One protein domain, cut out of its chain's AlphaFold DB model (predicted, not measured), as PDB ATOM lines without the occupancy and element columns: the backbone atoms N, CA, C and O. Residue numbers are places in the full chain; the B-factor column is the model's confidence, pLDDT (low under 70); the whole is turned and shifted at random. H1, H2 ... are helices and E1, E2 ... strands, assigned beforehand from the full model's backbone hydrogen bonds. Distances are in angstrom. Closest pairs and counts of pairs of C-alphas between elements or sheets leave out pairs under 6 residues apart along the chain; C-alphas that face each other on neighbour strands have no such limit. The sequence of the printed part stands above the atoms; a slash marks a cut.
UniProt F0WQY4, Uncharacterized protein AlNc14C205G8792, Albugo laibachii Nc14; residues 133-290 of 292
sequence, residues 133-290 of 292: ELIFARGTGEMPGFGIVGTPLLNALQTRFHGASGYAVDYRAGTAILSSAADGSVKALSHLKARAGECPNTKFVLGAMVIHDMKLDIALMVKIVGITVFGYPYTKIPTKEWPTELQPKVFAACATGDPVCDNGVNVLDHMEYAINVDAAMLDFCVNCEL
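What this domain is: This is residues 133 to 290 of the 292 residues of the protein "Uncharacterized protein AlNc14C205G8792" of Albugo laibachii Nc14 (UniProt F0WQY4). A twisted sheet of five parallel strands forms the core, with helices over both faces: the long H2 and short H3 cover one, H1 and H8 the other. The short H6 and H7 lie beyond one end of the strands, and H5 only grazes the sheet. The printed part has 158 residues, with eight named helices and five named strands in the order E1 H1 E2 H2 E3 H3 H4 E4 H5 E5 H6 H7 H8 along the chain, and its class is mixed, helices and strands. It is compact, with a radius of gyration of the C-alphas of 14.7 A and spans of 45 by 32 by 32 A.

How they stand to each other: E1, residues 133 to 136, E2, residues 165 to 168, E3, residues 203 to 207, E4, residues 224 to 230, and E5, residues 250 to 253, form a parallel sheet in the order E2, E1, E3, E4, E5. Within hydrogen-bond range are N 134 and O 165 of E1 and E2, 2.9 A, N 135 and O 205 of E1 and E3, 2.8 A, N 228 and O 206 of E4 and E3, 2.9 A, and N 251 and O 227 of E5 and E4, 2.8 A. H1, residues 147 to 160, runs along the strands at a height over the sheet of 8.6 A. H2, residues 177 to 198, is on the opposite face at 9.7 A. E1, H1, E2 make a strand-helix-strand unit, two parallel neighbour strands with a helix between along the chain, and its crossover is right-handed; E2, H2, E3 make a split one, with E1 between its strands, also right-handed. H3, residues 209 to 213, touches H2, the closest C-alphas being those of Ala 181 and Val 210, 5.0 A. H4, residues 218 to 221, only just touches H2, with 3 pairs of C-alphas within 8 A. H5, residues 233 to 236, only grazes the sheet. E3, H3 H4, E4 and E4, H5, E5 are further right-handed units. H6, residues 267 to 270, and H7, residues 272 to 275, meet only through their link. H8, residues 277 to 290, lies over E4 and E5 at a height over the sheet of 9.3 A, on the same face as H1; with H1 and H8 on one face of the sheet and H2 on the other, the arrangement is one of three layers, helices on both faces of a sheet. H8 touches H1 with residues 277 to 281 alone, at a steep tilt of 42 degrees, the same way; the closest C-alphas are those of Val 149 and Val 277, 6.8 A. In H2 every O i to N i+4 pair is within hydrogen-bond range, against 9 of 10 in H1, 8 of 10 in H8 and 0 of 1 in H3, where 1 of 2 O i to N i+3 pairs is.

Where its parts are: E1 begins at C-alpha 133, (90.105, 56.441, 75.774). H2 measures 31.2 A, H1 and H8 20.3 A each, E4 17.6 A. H8 ends at C-alpha 290, (94.693, 43.556, 84.998).

The domain as a whole: The C-alphas farthest apart, those of Glu 198 and Val 265, are 44.8 A apart. The printed part has no cut. The links H5 to E5 and E5 to H6 are long. Residues 276 to 290 have pLDDT under 70.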
ATOM      1  N   GLU A 133      89.539  55.429  76.676       96.19
ATOM      2  CA  GLU A 133      90.105  56.441  75.774       96.19
ATOM      3  C   GLU A 133      91.621  56.556  75.970       96.19
ATOM      4  O   GLU A 133      92.108  56.718  77.093       96.19
ATOM      5  N   LEU A 134      92.371  56.489  74.870       95.69
ATOM      6  CA  LEU A 134      93.795  56.811  74.836       95.69
ATOM      7  C   LEU A 134      93.982  58.321  74.669       95.69
ATOM      8  O   LEU A 134      93.566  58.876  73.660       95.69
ATOM      9  N   ILE A 135      94.688  58.978  75.584       97.56
ATOM     10  CA  ILE A 135      95.165  60.356  75.416       97.56
ATOM     11  C   ILE A 135      96.663  60.298  75.136       97.56
ATOM     12  O   ILE A 135      97.440  59.910  76.010       97.56
ATOM     13  N   PHE A 136      97.078  60.679  73.929       96.44
ATOM     14  CA  PHE A 136      98.466  60.517  73.489       96.44
ATOM     15  C   PHE A 136      99.065  61.824  72.974       96.44
ATOM     16  O   PHE A 136      98.502  62.477  72.090       96.44
ATOM     17  N   ALA A 137     100.236  62.187  73.494       96.00
ATOM     18  CA  ALA A 137     101.025  63.304  72.989       96.00
ATOM     19  C   ALA A 137     102.151  62.791  72.081       96.00
ATOM     20  O   ALA A 137     103.052  62.096  72.532       96.00
ATOM     21  N   ARG A 138     102.112  63.154  70.796       95.06
ATOM     22  CA  ARG A 138     103.157  62.801  69.816       95.06
ATOM     23  C   ARG A 138     104.538  63.361  70.186       95.06
ATOM     24  O   ARG A 138     104.616  64.315  70.957       95.06
ATOM     25  N   GLY A 139     105.606  62.820  69.615       91.94
ATOM     26  CA  GLY A 139     106.987  63.270  69.798       91.94
ATOM     27  C   GLY A 139     107.328  64.575  69.071       91.94
ATOM     28  O   GLY A 139     106.567  65.089  68.250       91.94
ATOM     29  N   THR A 140     108.499  65.133  69.381       92.94
ATOM     30  CA  THR A 140     108.963  66.400  68.789       92.94
ATOM     31  C   THR A 140     109.192  66.261  67.285       92.94
ATOM     32  O   THR A 140     109.848  65.326  66.840       92.94
ATOM     33  N   GLY A 141     108.706  67.228  66.506       92.44
ATOM     34  CA  GLY A 141     108.845  67.255  65.049       92.44
ATOM     35  C   GLY A 141     107.788  66.438  64.304       92.44
ATOM     36  O   GLY A 141     107.697  66.547  63.084       92.44
ATOM     37  N   GLU A 142     106.956  65.672  65.011       93.62
ATOM     38  CA  GLU A 142     105.876  64.918  64.386       93.62
ATOM     39  C   GLU A 142     104.728  65.835  63.934       93.62
ATOM     40  O   GLU A 142     104.380  66.824  64.593       93.62
ATOM     41  N   MET A 143     104.101  65.489  62.806       94.94
ATOM     42  CA  MET A 143     102.902  66.172  62.307       94.94
ATOM     43  C   MET A 143     101.701  65.968  63.249       94.94
ATOM     44  O   MET A 143     101.669  64.969  63.968       94.94
ATOM     45  N   PRO A 144     100.700  66.875  63.251       96.94
ATOM     46  CA  PRO A 144      99.485  66.710  64.050       96.94
ATOM     47  C   PRO A 144      98.840  65.326  63.889       96.94
ATOM     48  O   PRO A 144      98.771  64.788  62.785       96.94
ATOM     49  N   GLY A 145      98.362  64.765  65.001       96.88
ATOM     50  CA  GLY A 145      97.876  63.387  65.094       96.88
ATOM     51  C   GLY A 145      98.573  62.606  66.209       96.88
ATOM     52  O   GLY A 145      99.209  63.192  67.088       96.88
ATOM     53  N   PHE A 146      98.441  61.279  66.180       94.69
ATOM     54  CA  PHE A 146      99.000  60.383  67.201       94.69
ATOM     55  C   PHE A 146     100.506  60.119  67.050       94.69
ATOM     56  O   PHE A 146     101.117  59.549  67.952       94.69
ATOM     57  N   GLY A 147     101.107  60.525  65.930       92.94
ATOM     58  CA  GLY A 147     102.502  60.222  65.626       92.94
ATOM     59  C   GLY A 147     102.743  58.744  65.306       92.94
ATOM     60  O   GLY A 147     101.811  57.929  65.237       92.94
ATOM     61  N   ILE A 148     104.014  58.412  65.103       90.31
ATOM     62  CA  ILE A 148     104.499  57.089  64.699       90.31
ATOM     63  C   ILE A 148     104.299  56.032  65.789       90.31
ATOM     64  O   ILE A 148     104.086  54.871  65.465       90.31
ATOM     65  N   VAL A 149     104.300  56.428  67.068       89.56
ATOM     66  CA  VAL A 149     104.084  55.509  68.202       89.56
ATOM     67  C   VAL A 149     102.609  55.437  68.606       89.56
ATOM     68  O   VAL A 149     102.075  54.355  68.843       89.56
ATOM     69  N   GLY A 150     101.915  56.576  68.677       91.44
ATOM     70  CA  GLY A 150     100.549  56.610  69.198       91.44
ATOM     71  C   GLY A 150      99.522  55.954  68.275       91.44
ATOM     72  O   GLY A 150      98.545  55.390  68.759       91.44
ATOM     73  N   THR A 151      99.730  56.009  66.953       92.69
ATOM     74  CA  THR A 151      98.812  55.404  65.971       92.69
ATOM     75  C   THR A 151      98.728  53.879  66.130       92.69
ATOM     76  O   THR A 151      97.628  53.364  66.342       92.69
ATOM     77  N   PRO A 152      99.846  53.128  66.082       89.06
ATOM     78  CA  PRO A 152      99.805  51.685  66.305       89.06
ATOM     79  C   PRO A 152      99.366  51.312  67.730       89.06
ATOM     80  O   PRO A 152      98.620  50.346  67.889       89.06
ATOM     81  N   LEU A 153      99.711  52.111  68.748       87.50
ATOM     82  CA  LEU A 153      99.200  51.930  70.114       87.50
ATOM     83  C   LEU A 153      97.662  52.006  70.175       87.50
ATOM     84  O   LEU A 153      97.023  51.148  70.786       87.50
ATOM     85  N   LEU A 154      97.052  53.003  69.523       91.31
ATOM     86  CA  LEU A 154      95.594  53.121  69.450       91.31
ATOM     87  C   LEU A 154      94.968  51.914  68.742       91.31
ATOM     88  O   LEU A 154      94.001  51.347  69.250       91.31
ATOM     89  N   ASN A 155      95.535  51.492  67.611       89.81
ATOM     90  CA  ASN A 155      95.037  50.338  66.855       89.81
ATOM     91  C   ASN A 155      95.060  49.052  67.702       89.81
ATOM     92  O   ASN A 155      94.103  48.271  67.697       89.81
ATOM     93  N   ALA A 156      96.132  48.843  68.468       85.12
ATOM     94  CA  ALA A 156      96.254  47.701  69.365       85.12
ATOM     95  C   ALA A 156      95.235  47.763  70.518       85.12
ATOM     96  O   ALA A 156      94.562  46.769  70.806       85.12
ATOM     97  N   LEU A 157      95.028  48.941  71.120       85.69
ATOM     98  CA  LEU A 157      93.984  49.137  72.131       85.69
ATOM     99  C   LEU A 157      92.585  48.853  71.580       85.69
ATOM    100  O   LEU A 157      91.801  48.181  72.242       85.69
ATOM    101  N   GLN A 158      92.283  49.301  70.362       90.06
ATOM    102  CA  GLN A 158      90.994  49.054  69.706       90.06
ATOM    103  C   GLN A 158      90.765  47.582  69.362       90.06
ATOM    104  O   GLN A 158      89.626  47.116  69.380       90.06
ATOM    105  N   THR A 159      91.841  46.839  69.097       87.19
ATOM    106  CA  THR A 159      91.784  45.387  68.892       87.19
ATOM    107  C   THR A 159      91.478  44.652  70.199       87.19
ATOM    108  O   THR A 159      90.729  43.677  70.199       87.19
ATOM    109  N   ARG A 160      92.027  45.121  71.329       83.62
ATOM    110  CA  ARG A 160      91.875  44.465  72.639       83.62
ATOM    111  C   ARG A 160      90.610  44.872  73.397       83.62
ATOM    112  O   ARG A 160      90.044  44.048  74.119       83.62
ATOM    113  N   PHE A 161      90.194  46.127  73.255       83.75
ATOM    114  CA  PHE A 161      89.085  46.745  73.971       83.75
ATOM    115  C   PHE A 161      88.088  47.320  72.963       83.75
ATOM    116  O   PHE A 161      88.262  48.421  72.433       83.75
ATOM    117  N   HIS A 162      87.019  46.567  72.702       87.06
ATOM    118  CA  HIS A 162      85.966  47.000  71.789       87.06
ATOM    119  C   HIS A 162      85.396  48.362  72.204       87.06
ATOM    120  O   HIS A 162      84.996  48.565  73.350       87.06
ATOM    121  N   GLY A 163      85.343  49.292  71.251       89.81
ATOM    122  CA  GLY A 163      84.848  50.650  71.483       89.81
ATOM    123  C   GLY A 163      85.874  51.610  72.088       89.81
ATOM    124  O   GLY A 163      85.500  52.740  72.398       89.81
ATOM    125  N   ALA A 164      87.142  51.208  72.244       92.00
ATOM    126  CA  ALA A 164      88.189  52.140  72.646       92.00
ATOM    127  C   ALA A 164      88.313  53.308  71.651       92.00
ATOM    128  O   ALA A 164      88.287  53.129  70.428       92.00
ATOM    129  N   SER A 165      88.461  54.516  72.184       96.00
ATOM    130  CA  SER A 165      88.700  55.731  71.407       96.00
ATOM    131  C   SER A 165      90.111  56.261  71.643       96.00
ATOM    132  O   SER A 165      90.854  55.785  72.504       96.00
ATOM    133  N   GLY A 166      90.483  57.274  70.867       96.38
ATOM    134  CA  GLY A 166      91.722  58.001  71.067       96.38
ATOM    135  C   GLY A 166      91.514  59.502  70.933       96.38
ATOM    136  O   GLY A 166      90.694  59.964  70.140       96.38
ATOM    137  N   TYR A 167      92.341  60.249  71.648       97.94
ATOM    138  CA  TYR A 167      92.538  61.677  71.517       97.94
ATOM    139  C   TYR A 167      94.029  61.973  71.326       97.94
ATOM    140  O   TYR A 167      94.862  61.716  72.201       97.94
ATOM    141  N   ALA A 168      94.358  62.524  70.160       98.12
ATOM    142  CA  ALA A 168      95.678  63.055  69.877       98.12
ATOM    143  C   ALA A 168      95.779  64.466  70.463       98.12
ATOM    144  O   ALA A 168      95.005  65.350  70.098       98.12
ATOM    145  N   VAL A 169      96.736  64.687  71.363       97.69
ATOM    146  CA  VAL A 169      96.915  65.991  72.008       97.69
ATOM    147  C   VAL A 169      97.319  67.032  70.961       97.69
ATOM    148  O   VAL A 169      98.380  66.934  70.336       97.69
ATOM    149  N   ASP A 170      96.484  68.057  70.795       96.00
ATOM    150  CA  ASP A 170      96.708  69.133  69.828       96.00
ATOM    151  C   ASP A 170      97.669  70.205  70.364       96.00
ATOM    152  O   ASP A 170      97.291  71.296  70.798       96.00
ATOM    153  N   TYR A 171      98.954  69.872  70.381       95.12
ATOM    154  CA  TYR A 171     100.021  70.776  70.803       95.12
ATOM    155  C   TYR A 171     101.087  70.926  69.718       95.12
ATOM    156  O   TYR A 171     101.080  70.199  68.726       95.12
ATOM    157  N   ARG A 172     102.020  71.871  69.878       92.56
ATOM    158  CA  ARG A 172     103.000  72.187  68.822       92.56
ATOM    159  C   ARG A 172     103.975  71.046  68.518       92.56
ATOM    160  O   ARG A 172     104.423  70.949  67.381       92.56
ATOM    161  N   ALA A 173     104.309  70.222  69.513       94.19
ATOM    162  CA  ALA A 173     105.376  69.219  69.436       94.19
ATOM    163  C   ALA A 173     106.677  69.782  68.826       94.19
ATOM    164  O   ALA A 173     107.278  69.206  67.923       94.19
ATOM    165  N   GLY A 174     107.066  70.983  69.260       91.94
ATOM    166  CA  GLY A 174     108.172  71.732  68.670       91.94
ATOM    167  C   GLY A 174     109.469  71.629  69.468       91.94
ATOM    168  O   GLY A 174     109.469  71.291  70.646       91.94
ATOM    169  N   THR A 175     110.571  72.052  68.849       90.75
ATOM    170  CA  THR A 175     111.937  72.018  69.411       90.75
ATOM    171  C   THR A 175     112.151  72.867  70.667       90.75
ATOM    172  O   THR A 175     113.153  72.712  71.356       90.75
ATOM    173  N   ALA A 176     111.206  73.741  71.014       91.62
ATOM    174  CA  ALA A 176     111.177  74.416  72.309       91.62
ATOM    175  C   ALA A 176     110.630  73.453  73.385       91.62
ATOM    176  O   ALA A 176     109.558  73.696  73.948       91.62
ATOM    177  N   ILE A 177     111.354  72.348  73.614       87.00
ATOM    178  CA  ILE A 177     110.888  71.113  74.272       87.00
ATOM    179  C   ILE A 177     110.136  71.388  75.572       87.00
ATOM    180  O   ILE A 177     109.013  70.928  75.721       87.00
ATOM    181  N   LEU A 178     110.707  72.187  76.479       87.81
ATOM    182  CA  LEU A 178     110.099  72.458  77.787       87.81
ATOM    183  C   LEU A 178     108.746  73.167  77.663       87.81
ATOM    184  O   LEU A 178     107.749  72.720  78.220       87.81
ATOM    185  N   SER A 179     108.693  74.255  76.888       91.81
ATOM    186  CA  SER A 179     107.448  75.002  76.666       91.81
ATOM    187  C   SER A 179     106.419  74.196  75.871       91.81
ATOM    188  O   SER A 179     105.224  74.282  76.138       91.81
ATOM    189  N   SER A 180     106.882  73.379  74.920       92.38
ATOM    190  CA  SER A 180     106.017  72.521  74.120       92.38
ATOM    191  C   SER A 180     105.420  71.409  74.978       92.38
ATOM    192  O   SER A 180     104.222  71.169  74.898       92.38
ATOM    193  N   ALA A 181     106.225  70.756  75.816       91.00
ATOM    194  CA  ALA A 181     105.749  69.743  76.746       91.00
ATOM    195  C   ALA A 181     104.741  70.344  77.733       91.00
ATOM    196  O   ALA A 181     103.656  69.798  77.872       91.00
ATOM    197  N   ALA A 182     105.026  71.512  78.318       92.75
ATOM    198  CA  ALA A 182     104.096  72.176  79.231       92.75
ATOM    199  C   ALA A 182     102.731  72.498  78.582       92.75
ATOM    200  O   ALA A 182     101.691  72.230  79.186       92.75
ATOM    201  N   ASP A 183     102.715  73.025  77.347       95.31
ATOM    202  CA  ASP A 183     101.474  73.238  76.575       95.31
ATOM    203  C   ASP A 183     100.724  71.917  76.350       95.31
ATOM    204  O   ASP A 183      99.520  71.816  76.597       95.31
ATOM    205  N   GLY A 184     101.455  70.874  75.947       95.81
ATOM    206  CA  GLY A 184     100.905  69.538  75.754       95.81
ATOM    207  C   GLY A 184     100.280  68.960  77.026       95.81
ATOM    208  O   GLY A 184      99.155  68.463  76.968       95.81
ATOM    209  N   SER A 185     100.938  69.083  78.183       95.69
ATOM    210  CA  SER A 185     100.409  68.611  79.472       95.69
ATOM    211  C   SER A 185      99.108  69.324  79.839       95.69
ATOM    212  O   SER A 185      98.147  68.684  80.267       95.69
ATOM    213  N   VAL A 186      99.046  70.647  79.654       96.62
ATOM    214  CA  VAL A 186      97.840  71.440  79.945       96.62
ATOM    215  C   VAL A 186      96.678  71.006  79.054       96.62
ATOM    216  O   VAL A 186      95.568  70.802  79.549       96.62
ATOM    217  N   LYS A 187      96.925  70.811  77.757       97.06
ATOM    218  CA  LYS A 187      95.887  70.398  76.801       97.06
ATOM    219  C   LYS A 187      95.421  68.962  77.013       97.06
ATOM    220  O   LYS A 187      94.218  68.709  76.964       97.06
ATOM    221  N   ALA A 188      96.339  68.044  77.308       97.81
ATOM    222  CA  ALA A 188      96.005  66.670  77.671       97.81
ATOM    223  C   ALA A 188      95.126  66.628  78.932       97.81
ATOM    224  O   ALA A 188      94.077  65.986  78.935       97.81
ATOM    225  N   LEU A 189      95.498  67.383  79.973       97.62
ATOM    226  CA  LEU A 189      94.726  67.474  81.212       97.62
ATOM    227  C   LEU A 189      93.349  68.114  80.993       97.62
ATOM    228  O   LEU A 189      92.366  67.670  81.587       97.62
ATOM    229  N   SER A 190      93.266  69.152  80.157       97.88
ATOM    230  CA  SER A 190      91.996  69.800  79.812       97.88
ATOM    231  C   SER A 190      91.042  68.820  79.130       97.88
ATOM    232  O   SER A 190      89.877  68.737  79.516       97.88
ATOM    233  N   HIS A 191      91.540  68.042  78.164       97.94
ATOM    234  CA  HIS A 191      90.749  67.009  77.494       97.94
ATOM    235  C   HIS A 191      90.323  65.904  78.461       97.94
ATOM    236  O   HIS A 191      89.143  65.567  78.526       97.94
ATOM    237  N   LEU A 192      91.253  65.398  79.278       97.81
ATOM    238  CA  LEU A 192      90.960  64.391  80.300       97.81
ATOM    239  C   LEU A 192      89.830  64.848  81.233       97.81
ATOM    240  O   LEU A 192      88.901  64.087  81.489       97.81
ATOM    241  N   LYS A 193      89.884  66.095  81.719       98.06
ATOM    242  CA  LYS A 193      88.842  66.675  82.580       98.06
ATOM    243  C   LYS A 193      87.492  66.756  81.875       98.06
ATOM    244  O   LYS A 193      86.491  66.343  82.456       98.06
ATOM    245  N   ALA A 194      87.477  67.257  80.639       98.12
ATOM    246  CA  ALA A 194      86.258  67.363  79.846       98.12
ATOM    247  C   ALA A 194      85.630  65.981  79.618       98.12
ATOM    248  O   ALA A 194      84.490  65.749  80.025       98.12
ATOM    249  N   ARG A 195      86.403  65.017  79.097       97.75
ATOM    250  CA  ARG A 195      85.905  63.660  78.855       97.75
ATOM    251  C   ARG A 195      85.465  62.973  80.140       97.75
ATOM    252  O   ARG A 195      84.424  62.329  80.149       97.75
ATOM    253  N   ALA A 196      86.222  63.092  81.228       97.25
ATOM    254  CA  ALA A 196      85.868  62.453  82.493       97.25
ATOM    255  C   ALA A 196      84.570  63.007  83.104       97.25
ATOM    256  O   ALA A 196      83.929  62.282  83.874       97.25
ATOM    257  N   GLY A 197      84.218  64.261  82.795       97.12
ATOM    258  CA  GLY A 197      82.959  64.898  83.178       97.12
ATOM    259  C   GLY A 197      81.790  64.497  82.277       97.12
ATOM    260  O   GLY A 197      80.721  64.167  82.783       97.12
ATOM    261  N   GLU A 198      82.004  64.464  80.961       97.00
ATOM    262  CA  GLU A 198      80.997  64.031  79.977       97.00
ATOM    263  C   GLU A 198      80.692  62.531  80.066       97.00
ATOM    264  O   GLU A 198      79.550  62.105  79.911       97.00
ATOM    265  N   CYS A 199      81.722  61.734  80.340       97.19
ATOM    266  CA  CYS A 199      81.679  60.283  80.353       97.19
ATOM    267  C   CYS A 199      82.238  59.736  81.675       97.19
ATOM    268  O   CYS A 199      83.395  59.309  81.750       97.19
ATOM    269  N   PRO A 200      81.421  59.705  82.746       95.19
ATOM    270  CA  PRO A 200      81.881  59.327  84.079       95.19
ATOM    271  C   PRO A 200      82.506  57.931  84.165       95.19
ATOM    272  O   PRO A 200      83.415  57.738  84.976       95.19
ATOM    273  N   ASN A 201      82.050  57.004  83.317       94.50
ATOM    274  CA  ASN A 201      82.479  55.605  83.295       94.50
ATOM    275  C   ASN A 201      83.691  55.337  82.392       94.50
ATOM    276  O   ASN A 201      84.264  54.253  82.481       94.50
ATOM    277  N   THR A 202      84.094  56.291  81.546       95.50
ATOM    278  CA  THR A 202      85.273  56.135  80.688       95.50
ATOM    279  C   THR A 202      86.528  55.996  81.541       95.50
ATOM    280  O   THR A 202      86.761  56.770  82.478       95.50
ATOM    281  N   LYS A 203      87.341  54.996  81.206       95.44
ATOM    282  CA  LYS A 203      88.697  54.825  81.727       95.44
ATOM    283  C   LYS A 203      89.710  55.399  80.749       95.44
ATOM    284  O   LYS A 203      89.439  55.500  79.555       95.44
ATOM    285  N   PHE A 204      90.881  55.766  81.253       95.31
ATOM    286  CA  PHE A 204      91.887  56.461  80.457       95.31
ATOM    287  C   PHE A 204      93.217  55.731  80.447       95.31
ATOM    288  O   PHE A 204      93.740  55.348  81.497       95.31
ATOM    289  N   VAL A 205      93.784  55.611  79.253       94.25
ATOM    290  CA  VAL A 205      95.202  55.327  79.059       94.25
ATOM    291  C   VAL A 205      95.879  56.623  78.654       94.25
ATOM    292  O   VAL A 205      95.369  57.356  77.808       94.25
ATOM    293  N   LEU A 206      97.028  56.912  79.246       94.81
ATOM    294  CA  LEU A 206      97.821  58.085  78.903       94.81
ATOM    295  C   LEU A 206      99.130  57.663  78.243       94.81
ATOM    296  O   LEU A 206      99.731  56.666  78.645       94.81
ATOM    297  N   GLY A 207      99.586  58.435  77.261       90.38
ATOM    298  CA  GLY A 207     100.799  58.130  76.516       90.38
ATOM    299  C   GLY A 207     101.760  59.305  76.352       90.38
ATOM    300  O   GLY A 207     101.325  60.437  76.127       90.38
ATOM    301  N   ALA A 208     103.056  58.973  76.365       85.31
ATOM    302  CA  ALA A 208     104.228  59.833  76.166       85.31
ATOM    303  C   ALA A 208     104.642  60.719  77.351       85.31
ATOM    304  O   ALA A 208     103.856  61.054  78.227       85.31
ATOM    305  N   MET A 209     105.911  61.136  77.365       84.00
ATOM    306  CA  MET A 209     106.543  61.863  78.479       84.00
ATOM    307  C   MET A 209     105.840  63.182  78.851       84.00
ATOM    308  O   MET A 209     105.818  63.563  80.019       84.00
ATOM    309  N   VAL A 210     105.191  63.834  77.882       85.50
ATOM    310  CA  VAL A 210     104.416  65.074  78.064       85.50
ATOM    311  C   VAL A 210     103.340  64.947  79.150       85.50
ATOM    312  O   VAL A 210     102.990  65.934  79.792       85.50
ATOM    313  N   ILE A 211     102.816  63.747  79.406       86.25
ATOM    314  CA  ILE A 211     101.767  63.547  80.413       86.25
ATOM    315  C   ILE A 211     102.300  63.599  81.858       86.25
ATOM    316  O   ILE A 211     101.502  63.697  82.789       86.25
ATOM    317  N   HIS A 212     103.623  63.577  82.062       88.94
ATOM    318  CA  HIS A 212     104.237  63.550  83.392       88.94
ATOM    319  C   HIS A 212     103.969  64.801  84.225       88.94
ATOM    320  O   HIS A 212     103.659  64.702  85.408       88.94
ATOM    321  N   ASP A 213     104.012  65.980  83.607       88.31
ATOM    322  CA  ASP A 213     103.814  67.243  84.321       88.31
ATOM    323  C   ASP A 213     102.319  67.640  84.435       88.31
ATOM    324  O   ASP A 213     101.986  68.769  84.814       88.31
ATOM    325  N   MET A 214     101.381  66.727  84.135       92.44
ATOM    326  CA  MET A 214      99.954  66.978  84.358       92.44
ATOM    327  C   MET A 214      99.636  67.093  85.850       92.44
ATOM    328  O   MET A 214      99.858  66.180  86.641       92.44
ATOM    329  N   LYS A 215      99.001  68.205  86.227       92.12
ATOM    330  CA  LYS A 215      98.493  68.440  87.585       92.12
ATOM    331  C   LYS A 215      97.165  67.712  87.799       92.12
ATOM    332  O   LYS A 215      96.093  68.316  87.720       92.12
ATOM    333  N   LEU A 216      97.254  66.404  88.006       93.56
ATOM    334  CA  LEU A 216      96.112  65.532  88.263       93.56
ATOM    335  C   LEU A 216      95.635  65.662  89.712       93.56
ATOM    336  O   LEU A 216      96.436  65.782  90.635       93.56
ATOM    337  N   ASP A 217      94.322  65.598  89.899       93.94
ATOM    338  CA  ASP A 217      93.717  65.338  91.202       93.94
ATOM    339  C   ASP A 217      93.455  63.831  91.373       93.94
ATOM    340  O   ASP A 217      93.457  63.060  90.408       93.94
ATOM    341  N   ILE A 218      93.208  63.407  92.615       93.06
ATOM    342  CA  ILE A 218      92.972  61.995  92.955       93.06
ATOM    343  C   ILE A 218      91.766  61.426  92.183       93.06
ATOM    344  O   ILE A 218      91.789  60.266  91.769       93.06
ATOM    345  N   ALA A 219      90.728  62.233  91.936       94.19
ATOM    346  CA  ALA A 219      89.516  61.789  91.247       94.19
ATOM    347  C   ALA A 219      89.772  61.437  89.771       94.19
ATOM    348  O   ALA A 219      89.138  60.527  89.233       94.19
ATOM    349  N   LEU A 220      90.722  62.106  89.119       96.31
ATOM    350  CA  LEU A 220      91.186  61.739  87.782       96.31
ATOM    351  C   LEU A 220      92.153  60.550  87.817       96.31
ATOM    352  O   LEU A 220      92.048  59.657  86.974       96.31
ATOM    353  N   MET A 221      93.049  60.484  88.807       94.44
ATOM    354  CA  MET A 221      94.025  59.388  88.937       94.44
ATOM    355  C   MET A 221      93.371  58.006  89.040       94.44
ATOM    356  O   MET A 221      93.892  57.033  88.492       94.44
ATOM    357  N   VAL A 222      92.206  57.899  89.684       93.44
ATOM    358  CA  VAL A 222      91.454  56.631  89.774       93.44
ATOM    359  C   VAL A 222      90.774  56.223  88.461       93.44
ATOM    360  O   VAL A 222      90.402  55.058  88.297       93.44
ATOM    361  N   LYS A 223      90.605  57.151  87.511       94.38
ATOM    362  CA  LYS A 223      90.090  56.851  86.163       94.38
ATOM    363  C   LYS A 223      91.196  56.479  85.180       94.38
ATOM    364  O   LYS A 223      90.906  55.841  84.169       94.38
ATOM    365  N   ILE A 224      92.438  56.851  85.477       94.19
ATOM    366  CA  ILE A 224      93.608  56.416  84.720       94.19
ATOM    367  C   ILE A 224      93.878  54.961  85.077       94.19
ATOM    368  O   ILE A 224      93.982  54.612  86.253       94.19
ATOM    369  N   VAL A 225      93.961  54.117  84.060       92.38
ATOM    370  CA  VAL A 225      94.164  52.674  84.208       92.38
ATOM    371  C   VAL A 225      95.527  52.228  83.689       92.38
ATOM    372  O   VAL A 225      96.057  51.236  84.164       92.38
ATOM    373  N   GLY A 226      96.149  53.011  82.810       90.62
ATOM    374  CA  GLY A 226      97.502  52.759  82.336       90.62
ATOM    375  C   GLY A 226      98.185  54.040  81.881       90.62
ATOM    376  O   GLY A 226      97.541  54.965  81.383       90.62
ATOM    377  N   ILE A 227      99.495  54.087  82.057       91.25
ATOM    378  CA  ILE A 227     100.379  55.127  81.546       91.25
ATOM    379  C   ILE A 227     101.489  54.421  80.781       91.25
ATOM    380  O   ILE A 227     102.139  53.547  81.339       91.25
ATOM    381  N   THR A 228     101.729  54.810  79.534       88.81
ATOM    382  CA  THR A 228     102.865  54.314  78.752       88.81
ATOM    383  C   THR A 228     103.758  55.466  78.314       88.81
ATOM    384  O   THR A 228     103.305  56.438  77.704       88.81
ATOM    385  N   VAL A 229     105.040  55.404  78.658       89.31
ATOM    386  CA  VAL A 229     106.023  56.434  78.310       89.31
ATOM    387  C   VAL A 229     107.229  55.786  77.643       89.31
ATOM    388  O   VAL A 229     107.858  54.899  78.204       89.31
ATOM    389  N   PHE A 230     107.542  56.239  76.431       87.31
ATOM    390  CA  PHE A 230     108.654  55.746  75.619       87.31
ATOM    391  C   PHE A 230     109.806  56.749  75.668       87.31
ATOM    392  O   PHE A 230     109.557  57.959  75.627       87.31
ATOM    393  N   GLY A 231     111.043  56.261  75.786       86.62
ATOM    394  CA  GLY A 231     112.231  57.110  75.896       86.62
ATOM    395  C   GLY A 231     112.191  58.017  77.123       86.62
ATOM    396  O   GLY A 231     112.487  59.205  77.034       86.62
ATOM    397  N   TYR A 232     111.732  57.489  78.261       87.38
ATOM    398  CA  TYR A 232     111.401  58.278  79.449       87.38
ATOM    399  C   TYR A 232     112.644  58.585  80.311       87.38
ATOM    400  O   TYR A 232     113.143  57.690  80.996       87.38
ATOM    401  N   PRO A 233     113.148  59.838  80.344       81.06
ATOM    402  CA  PRO A 233     114.432  60.167  80.979       81.06
ATOM    403  C   PRO A 233     114.376  60.215  82.511       81.06
ATOM    404  O   PRO A 233     115.401  60.269  83.186       81.06
ATOM    405  N   TYR A 234     113.173  60.245  83.083       83.62
ATOM    406  CA  TYR A 234     112.978  60.544  84.498       83.62
ATOM    407  C   TYR A 234     113.024  59.313  85.405       83.62
ATOM    408  O   TYR A 234     113.024  59.478  86.620       83.62
ATOM    409  N   THR A 235     113.133  58.095  84.859       74.38
ATOM    410  CA  THR A 235     113.299  56.866  85.667       74.38
ATOM    411  C   THR A 235     114.503  56.936  86.609       74.38
ATOM    412  O   THR A 235     114.503  56.314  87.666       74.38
ATOM    413  N   LYS A 236     115.522  57.721  86.240       73.38
ATOM    414  CA  LYS A 236     116.774  57.895  86.988       73.38
ATOM    415  C   LYS A 236     116.821  59.208  87.791       73.38
ATOM    416  O   LYS A 236     117.870  59.536  88.341       73.38
ATOM    417  N   ILE A 237     115.722  59.969  87.861       81.50
ATOM    418  CA  ILE A 237     115.658  61.275  88.539       81.50
ATOM    419  C   ILE A 237     114.717  61.186  89.757       81.50
ATOM    420  O   ILE A 237     113.501  61.253  89.584       81.50
ATOM    421  N   PRO A 238     115.245  61.125  90.999       78.25
ATOM    422  CA  PRO A 238     114.432  60.950  92.212       78.25
ATOM    423  C   PRO A 238     113.385  62.047  92.461       78.25
ATOM    424  O   PRO A 238     112.414  61.847  93.175       78.25
ATOM    425  N   THR A 239     113.567  63.238  91.886       82.25
ATOM    426  CA  THR A 239     112.623  64.362  92.022       82.25
ATOM    427  C   THR A 239     111.503  64.355  90.980       82.25
ATOM    428  O   THR A 239     110.653  65.247  90.992       82.25
ATOM    429  N   LYS A 240     111.501  63.379  90.066       85.12
ATOM    430  CA  LYS A 240     110.532  63.228  88.969       85.12
ATOM    431  C   LYS A 240     109.802  61.882  89.040       85.12
ATOM    432  O   LYS A 240     109.497  61.251  88.029       85.12
ATOM    433  N   GLU A 241     109.522  61.437  90.259       86.19
ATOM    434  CA  GLU A 241     108.678  60.272  90.497       86.19
ATOM    435  C   GLU A 241     107.210  60.579  90.185       86.19
ATOM    436  O   GLU A 241     106.720  61.697  90.354       86.19
ATOM    437  N   TRP A 242     106.488  59.556  89.733       88.38
ATOM    438  CA  TRP A 242     105.039  59.634  89.597       88.38
ATOM    439  C   TRP A 242     104.369  59.655  90.978       88.38
ATOM    440  O   TRP A 242     104.890  59.030  91.907       88.38
ATOM    441  N   PRO A 243     103.184  60.282  91.110       89.75
ATOM    442  CA  PRO A 243     102.338  60.114  92.288       89.75
ATOM    443  C   PRO A 243     102.135  58.632  92.617       89.75
ATOM    444  O   PRO A 243     101.957  57.819  91.703       89.75
ATOM    445  N   THR A 244     102.142  58.280  93.903       90.00
ATOM    446  CA  THR A 244     102.059  56.893  94.392       90.00
ATOM    447  C   THR A 244     100.875  56.124  93.793       90.00
ATOM    448  O   THR A 244     100.991  54.944  93.476       90.00
ATOM    449  N   GLU A 245      99.749  56.798  93.562       89.31
ATOM    450  CA  GLU A 245      98.525  56.239  92.977       89.31
ATOM    451  C   GLU A 245      98.679  55.834  91.501       89.31
ATOM    452  O   GLU A 245      97.915  55.007  90.993       89.31
ATOM    453  N   LEU A 246      99.635  56.445  90.798       89.69
ATOM    454  CA  LEU A 246      99.913  56.204  89.384       89.69
ATOM    455  C   LEU A 246     101.093  55.265  89.170       89.69
ATOM    456  O   LEU A 246     101.087  54.559  88.169       89.69
ATOM    457  N   GLN A 247     102.056  55.202  90.095       88.88
ATOM    458  CA  GLN A 247     103.231  54.323  89.993       88.88
ATOM    459  C   GLN A 247     102.918  52.884  89.537       88.88
ATOM    460  O   GLN A 247     103.552  52.441  88.581       88.88
ATOM    461  N   PRO A 248     101.926  52.158  90.102       87.44
ATOM    462  CA  PRO A 248     101.633  50.788  89.663       87.44
ATOM    463  C   PRO A 248     101.019  50.696  88.255       87.44
ATOM    464  O   PRO A 248     100.874  49.602  87.722       87.44
ATOM    465  N   LYS A 249     100.630  51.826  87.659       88.00
ATOM    466  CA  LYS A 249     100.001  51.926  86.335       88.00
ATOM    467  C   LYS A 249     100.976  52.404  85.262       88.00
ATOM    468  O   LYS A 249     100.587  52.509  84.102       88.00
ATOM    469  N   VAL A 250     102.201  52.766  85.648       87.50
ATOM    470  CA  VAL A 250     103.207  53.323  84.747       87.50
ATOM    471  C   VAL A 250     104.034  52.204  84.143       87.50
ATOM    472  O   VAL A 250     104.729  51.466  84.834       87.50
ATOM    473  N   PHE A 251     104.010  52.157  82.821       86.44
ATOM    474  CA  PHE A 251     104.949  51.436  81.998       86.44
ATOM    475  C   PHE A 251     105.913  52.438  81.360       86.44
ATOM    476  O   PHE A 251     105.505  53.289  80.565       86.44
ATOM    477  N   ALA A 252     107.186  52.365  81.737       86.25
ATOM    478  CA  ALA A 252     108.235  53.208  81.184       86.25
ATOM    479  C   ALA A 252     109.202  52.360  80.360       86.25
ATOM    480  O   ALA A 252     109.985  51.589  80.910       86.25
ATOM    481  N   ALA A 253     109.157  52.522  79.041       83.06
ATOM    482  CA  ALA A 253     110.081  51.872  78.130       83.06
ATOM    483  C   ALA A 253     111.321  52.745  77.919       83.06
ATOM    484  O   ALA A 253     111.222  53.940  77.617       83.06
ATOM    485  N   CYS A 254     112.486  52.115  78.040       86.56
ATOM    486  CA  CYS A 254     113.763  52.675  77.630       86.56
ATOM    487  C   CYS A 254     114.521  51.623  76.811       86.56
ATOM    488  O   CYS A 254     114.881  50.565  77.332       86.56
ATOM    489  N   ALA A 255     114.696  51.891  75.520       86.31
ATOM    490  CA  ALA A 255     115.493  51.092  74.611       86.31
ATOM    491  C   ALA A 255     116.964  51.175  75.019       86.31
ATOM    492  O   ALA A 255     117.447  52.201  75.507       86.31
ATOM    493  N   THR A 256     117.677  50.065  74.844       87.25
ATOM    494  CA  THR A 256     119.105  50.013  75.167       87.25
ATOM    495  C   THR A 256     119.850  50.978  74.251       87.25
ATOM    496  O   THR A 256     119.712  50.884  73.037       87.25
ATOM    497  N   GLY A 257     120.641  51.892  74.817       89.00
ATOM    498  CA  GLY A 257     121.357  52.890  74.014       89.00
ATOM    499  C   GLY A 257     120.515  54.093  73.573       89.00
ATOM    500  O   GLY A 257     121.043  54.972  72.893       89.00
ATOM    501  N   ASP A 258     119.254  54.209  74.001       91.06
ATOM    502  CA  ASP A 258     118.477  55.430  73.779       91.06
ATOM    503  C   ASP A 258     119.184  56.630  74.450       91.06
ATOM    504  O   ASP A 258     119.307  56.650  75.676       91.06
ATOM    505  N   PRO A 259     119.636  57.653  73.699       89.12
ATOM    506  CA  PRO A 259     120.362  58.796  74.257       89.12
ATOM    507  C   PRO A 259     119.509  59.700  75.160       89.12
ATOM    508  O   PRO A 259     120.045  60.604  75.802       89.12
ATOM    509  N   VAL A 260     118.185  59.521  75.187       88.69
ATOM    510  CA  VAL A 260     117.275  60.312  76.022       88.69
ATOM    511  C   VAL A 260     117.181  59.738  77.432       88.69
ATOM    512  O   VAL A 260     117.249  60.491  78.401       88.69
ATOM    513  N   CYS A 261     117.012  58.423  77.568       88.50
ATOM    514  CA  CYS A 261     116.768  57.766  78.860       88.50
ATOM    515  C   CYS A 261     117.898  56.831  79.312       88.50
ATOM    516  O   CYS A 261     117.950  56.407  80.477       88.50
ATOM    517  N   ASP A 262     118.839  56.544  78.424       89.19
ATOM    518  CA  ASP A 262     120.024  55.753  78.686       89.19
ATOM    519  C   ASP A 262     121.308  56.498  78.296       89.19
ATOM    520  O   ASP A 262     121.288  57.665  77.913       89.19
ATOM    521  N   ASN A 263     122.458  55.849  78.467       86.56
ATOM    522  CA  ASN A 263     123.770  56.466  78.252       86.56
ATOM    523  C   ASN A 263     124.260  56.354  76.798       86.56
ATOM    524  O   ASN A 263     125.470  56.350  76.552       86.56
ATOM    525  N   GLY A 264     123.349  56.187  75.842       88.31
ATOM    526  CA  GLY A 264     123.721  56.037  74.443       88.31
ATOM    527  C   GLY A 264     123.939  57.363  73.724       88.31
ATOM    528  O   GLY A 264     123.765  58.450  74.271       88.31
ATOM    529  N   VAL A 265     124.365  57.261  72.467       89.50
ATOM    530  CA  VAL A 265     124.682  58.413  71.601       89.50
ATOM    531  C   VAL A 265     123.977  58.347  70.248       89.50
ATOM    532  O   VAL A 265     124.014  59.309  69.481       89.50
ATOM    533  N   ASN A 266     123.344  57.216  69.935       89.31
ATOM    534  CA  ASN A 266     122.697  56.987  68.658       89.31
ATOM    535  C   ASN A 266     121.213  57.351  68.749       89.31
ATOM    536  O   ASN A 266     120.416  56.653  69.360       89.31
ATOM    537  N   VAL A 267     120.821  58.435  68.083       85.88
ATOM    538  CA  VAL A 267     119.423  58.896  68.067       85.88
ATOM    539  C   VAL A 267     118.480  57.870  67.424       85.88
ATOM    540  O   VAL A 267     117.287  57.889  67.711       85.88
ATOM    541  N   LEU A 268     118.985  56.945  66.598       87.88
ATOM    542  CA  LEU A 268     118.156  55.872  66.040       87.88
ATOM    543  C   LEU A 268     117.644  54.904  67.113       87.88
ATOM    544  O   LEU A 268     116.545  54.383  66.949       87.88
ATOM    545  N   ASP A 269     118.366  54.730  68.221       88.44
ATOM    546  CA  ASP A 269     117.925  53.871  69.328       88.44
ATOM    547  C   ASP A 269     116.690  54.489  70.020       88.44
ATOM    548  O   ASP A 269     115.769  53.785  70.423       88.44
ATOM    549  N   HIS A 270     116.576  55.827  70.031       89.19
ATOM    550  CA  HIS A 270     115.357  56.522  70.471       89.19
ATOM    551  C   HIS A 270     114.166  56.310  69.519       89.19
ATOM    552  O   HIS A 270     113.011  56.477  69.909       89.19
ATOM    553  N   MET A 271     114.419  55.959  68.254       86.75
ATOM    554  CA  MET A 271     113.371  55.704  67.259       86.75
ATOM    555  C   MET A 271     112.870  54.256  67.281       86.75
ATOM    556  O   MET A 271     111.877  53.949  66.620       86.75
ATOM    557  N   GLU A 272     113.504  53.365  68.048       84.56
ATOM    558  CA  GLU A 272     113.179  51.937  68.057       84.56
ATOM    559  C   GLU A 272     111.727  51.658  68.475       84.56
ATOM    560  O   GLU A 272     111.084  50.770  67.916       84.56
ATOM    561  N   TYR A 273     111.156  52.470  69.369       82.88
ATOM    562  CA  TYR A 273     109.762  52.313  69.804       82.88
ATOM    563  C   TYR A 273     108.748  52.470  68.669       82.88
ATOM    564  O   TYR A 273     107.631  51.982  68.795       82.88
ATOM    565  N   ALA A 274     109.111  53.155  67.581       75.94
ATOM    566  CA  ALA A 274     108.267  53.304  66.398       75.94
ATOM    567  C   ALA A 274     108.319  52.077  65.476       75.94
ATOM    568  O   ALA A 274     107.400  51.846  64.695       75.94
ATOM    569  N   ILE A 275     109.407  51.311  65.554       70.00
ATOM    570  CA  ILE A 275     109.678  50.159  64.690       70.00
ATOM    571  C   ILE A 275     109.222  48.870  65.383       70.00
ATOM    572  O   ILE A 275     108.663  47.992  64.733       70.00
ATOM    573  N   ASN A 276     109.385  48.794  66.706       69.81
ATOM    574  CA  ASN A 276     109.055  47.631  67.531       69.81
ATOM    575  C   ASN A 276     107.880  47.911  68.482       69.81
ATOM    576  O   ASN A 276     107.912  47.541  69.660       69.81
ATOM    577  N   VAL A 277     106.832  48.569  67.972       65.62
ATOM    578  CA  VAL A 277     105.655  48.942  68.777       65.62
ATOM    579  C   VAL A 277     105.011  47.713  69.412       65.62
ATOM    580  O   VAL A 277     104.610  47.787  70.564       65.62
ATOM    581  N   ASP A 278     104.970  46.574  68.716       65.44
ATOM    582  CA  ASP A 278     104.346  45.346  69.223       65.44
ATOM    583  C   ASP A 278     105.010  44.829  70.505       65.44
ATOM    584  O   ASP A 278     104.315  44.424  71.429       65.44
ATOM    585  N   ALA A 279     106.340  44.887  70.608       63.56
ATOM    586  CA  ALA A 279     107.054  44.442  71.804       63.56
ATOM    587  C   ALA A 279     106.790  45.377  72.993       63.56
ATOM    588  O   ALA A 279     106.456  44.928  74.087       63.56
ATOM    589  N   ALA A 280     106.852  46.688  72.762       61.88
ATOM    590  CA  ALA A 280     106.570  47.663  73.809       61.88
ATOM    591  C   ALA A 280     105.074  47.684  74.193       61.88
ATOM    592  O   ALA A 280     104.713  47.975  75.333       61.88
ATOM    593  N   MET A 281     104.203  47.328  73.246       63.91
ATOM    594  CA  MET A 281     102.775  47.139  73.458       63.91
ATOM    595  C   MET A 281     102.481  45.855  74.227       63.91
ATOM    596  O   MET A 281     101.607  45.885  75.079       63.91
ATOM    597  N   LEU A 282     103.193  44.751  73.984       61.28
ATOM    598  CA  LEU A 282     103.051  43.513  74.757       61.28
ATOM    599  C   LEU A 282     103.351  43.760  76.236       61.28
ATOM    600  O   LEU A 282     102.530  43.409  77.081       61.28
ATOM    601  N   ASP A 283     104.451  44.444  76.546       64.81
ATOM    602  CA  ASP A 283     104.797  44.778  77.930       64.81
ATOM    603  C   ASP A 283     103.764  45.719  78.577       64.81
ATOM    604  O   ASP A 283     103.358  45.529  79.729       64.81
ATOM    605  N   PHE A 284     103.268  46.707  77.826       69.06
ATOM    606  CA  PHE A 284     102.170  47.560  78.278       69.06
ATOM    607  C   PHE A 284     100.859  46.770  78.471       69.06
ATOM    608  O   PHE A 284     100.131  46.980  79.447       69.06
ATOM    609  N   CYS A 285     100.556  45.831  77.575       61.41
ATOM    610  CA  CYS A 285      99.331  45.039  77.577       61.41
ATOM    611  C   CYS A 285      99.288  43.996  78.688       61.41
ATOM    612  O   CYS A 285      98.201  43.766  79.211       61.41
ATOM    613  N   VAL A 286     100.420  43.424  79.104       55.28
ATOM    614  CA  VAL A 286     100.481  42.537  80.281       55.28
ATOM    615  C   VAL A 286      99.923  43.248  81.520       55.28
ATOM    616  O   VAL A 286      99.154  42.665  82.281       55.28
ATOM    617  N   ASN A 287     100.205  44.544  81.677       54.09
ATOM    618  CA  ASN A 287      99.601  45.354  82.738       54.09
ATOM    619  C   ASN A 287      98.155  45.768  82.425       54.09
ATOM    620  O   ASN A 287      97.365  45.985  83.343       54.09
ATOM    621  N   CYS A 288      97.777  45.840  81.145       54.50
ATOM    622  CA  CYS A 288      96.394  46.104  80.750       54.50
ATOM    623  C   CYS A 288      95.449  44.916  80.968       54.50
ATOM    624  O   CYS A 288      94.248  45.132  81.104       54.50
ATOM    625  N   GLU A 289      95.934  43.673  81.009       52.12
ATOM    626  CA  GLU A 289      95.093  42.504  81.316       52.12
ATOM    627  C   GLU A 289      94.540  42.538  82.744       52.12
ATOM    628  O   GLU A 289      93.471  41.993  82.992       52.12
ATOM    629  N   LEU A 290      95.198  43.264  83.652       46.81
ATOM    630  CA  LEU A 290      94.693  43.556  84.998       46.81
ATOM    631  C   LEU A 290      93.567  44.610  85.012       46.81
ATOM    632  O   LEU A 290      93.019  44.909  86.072       46.81
TER     633      LEU A 290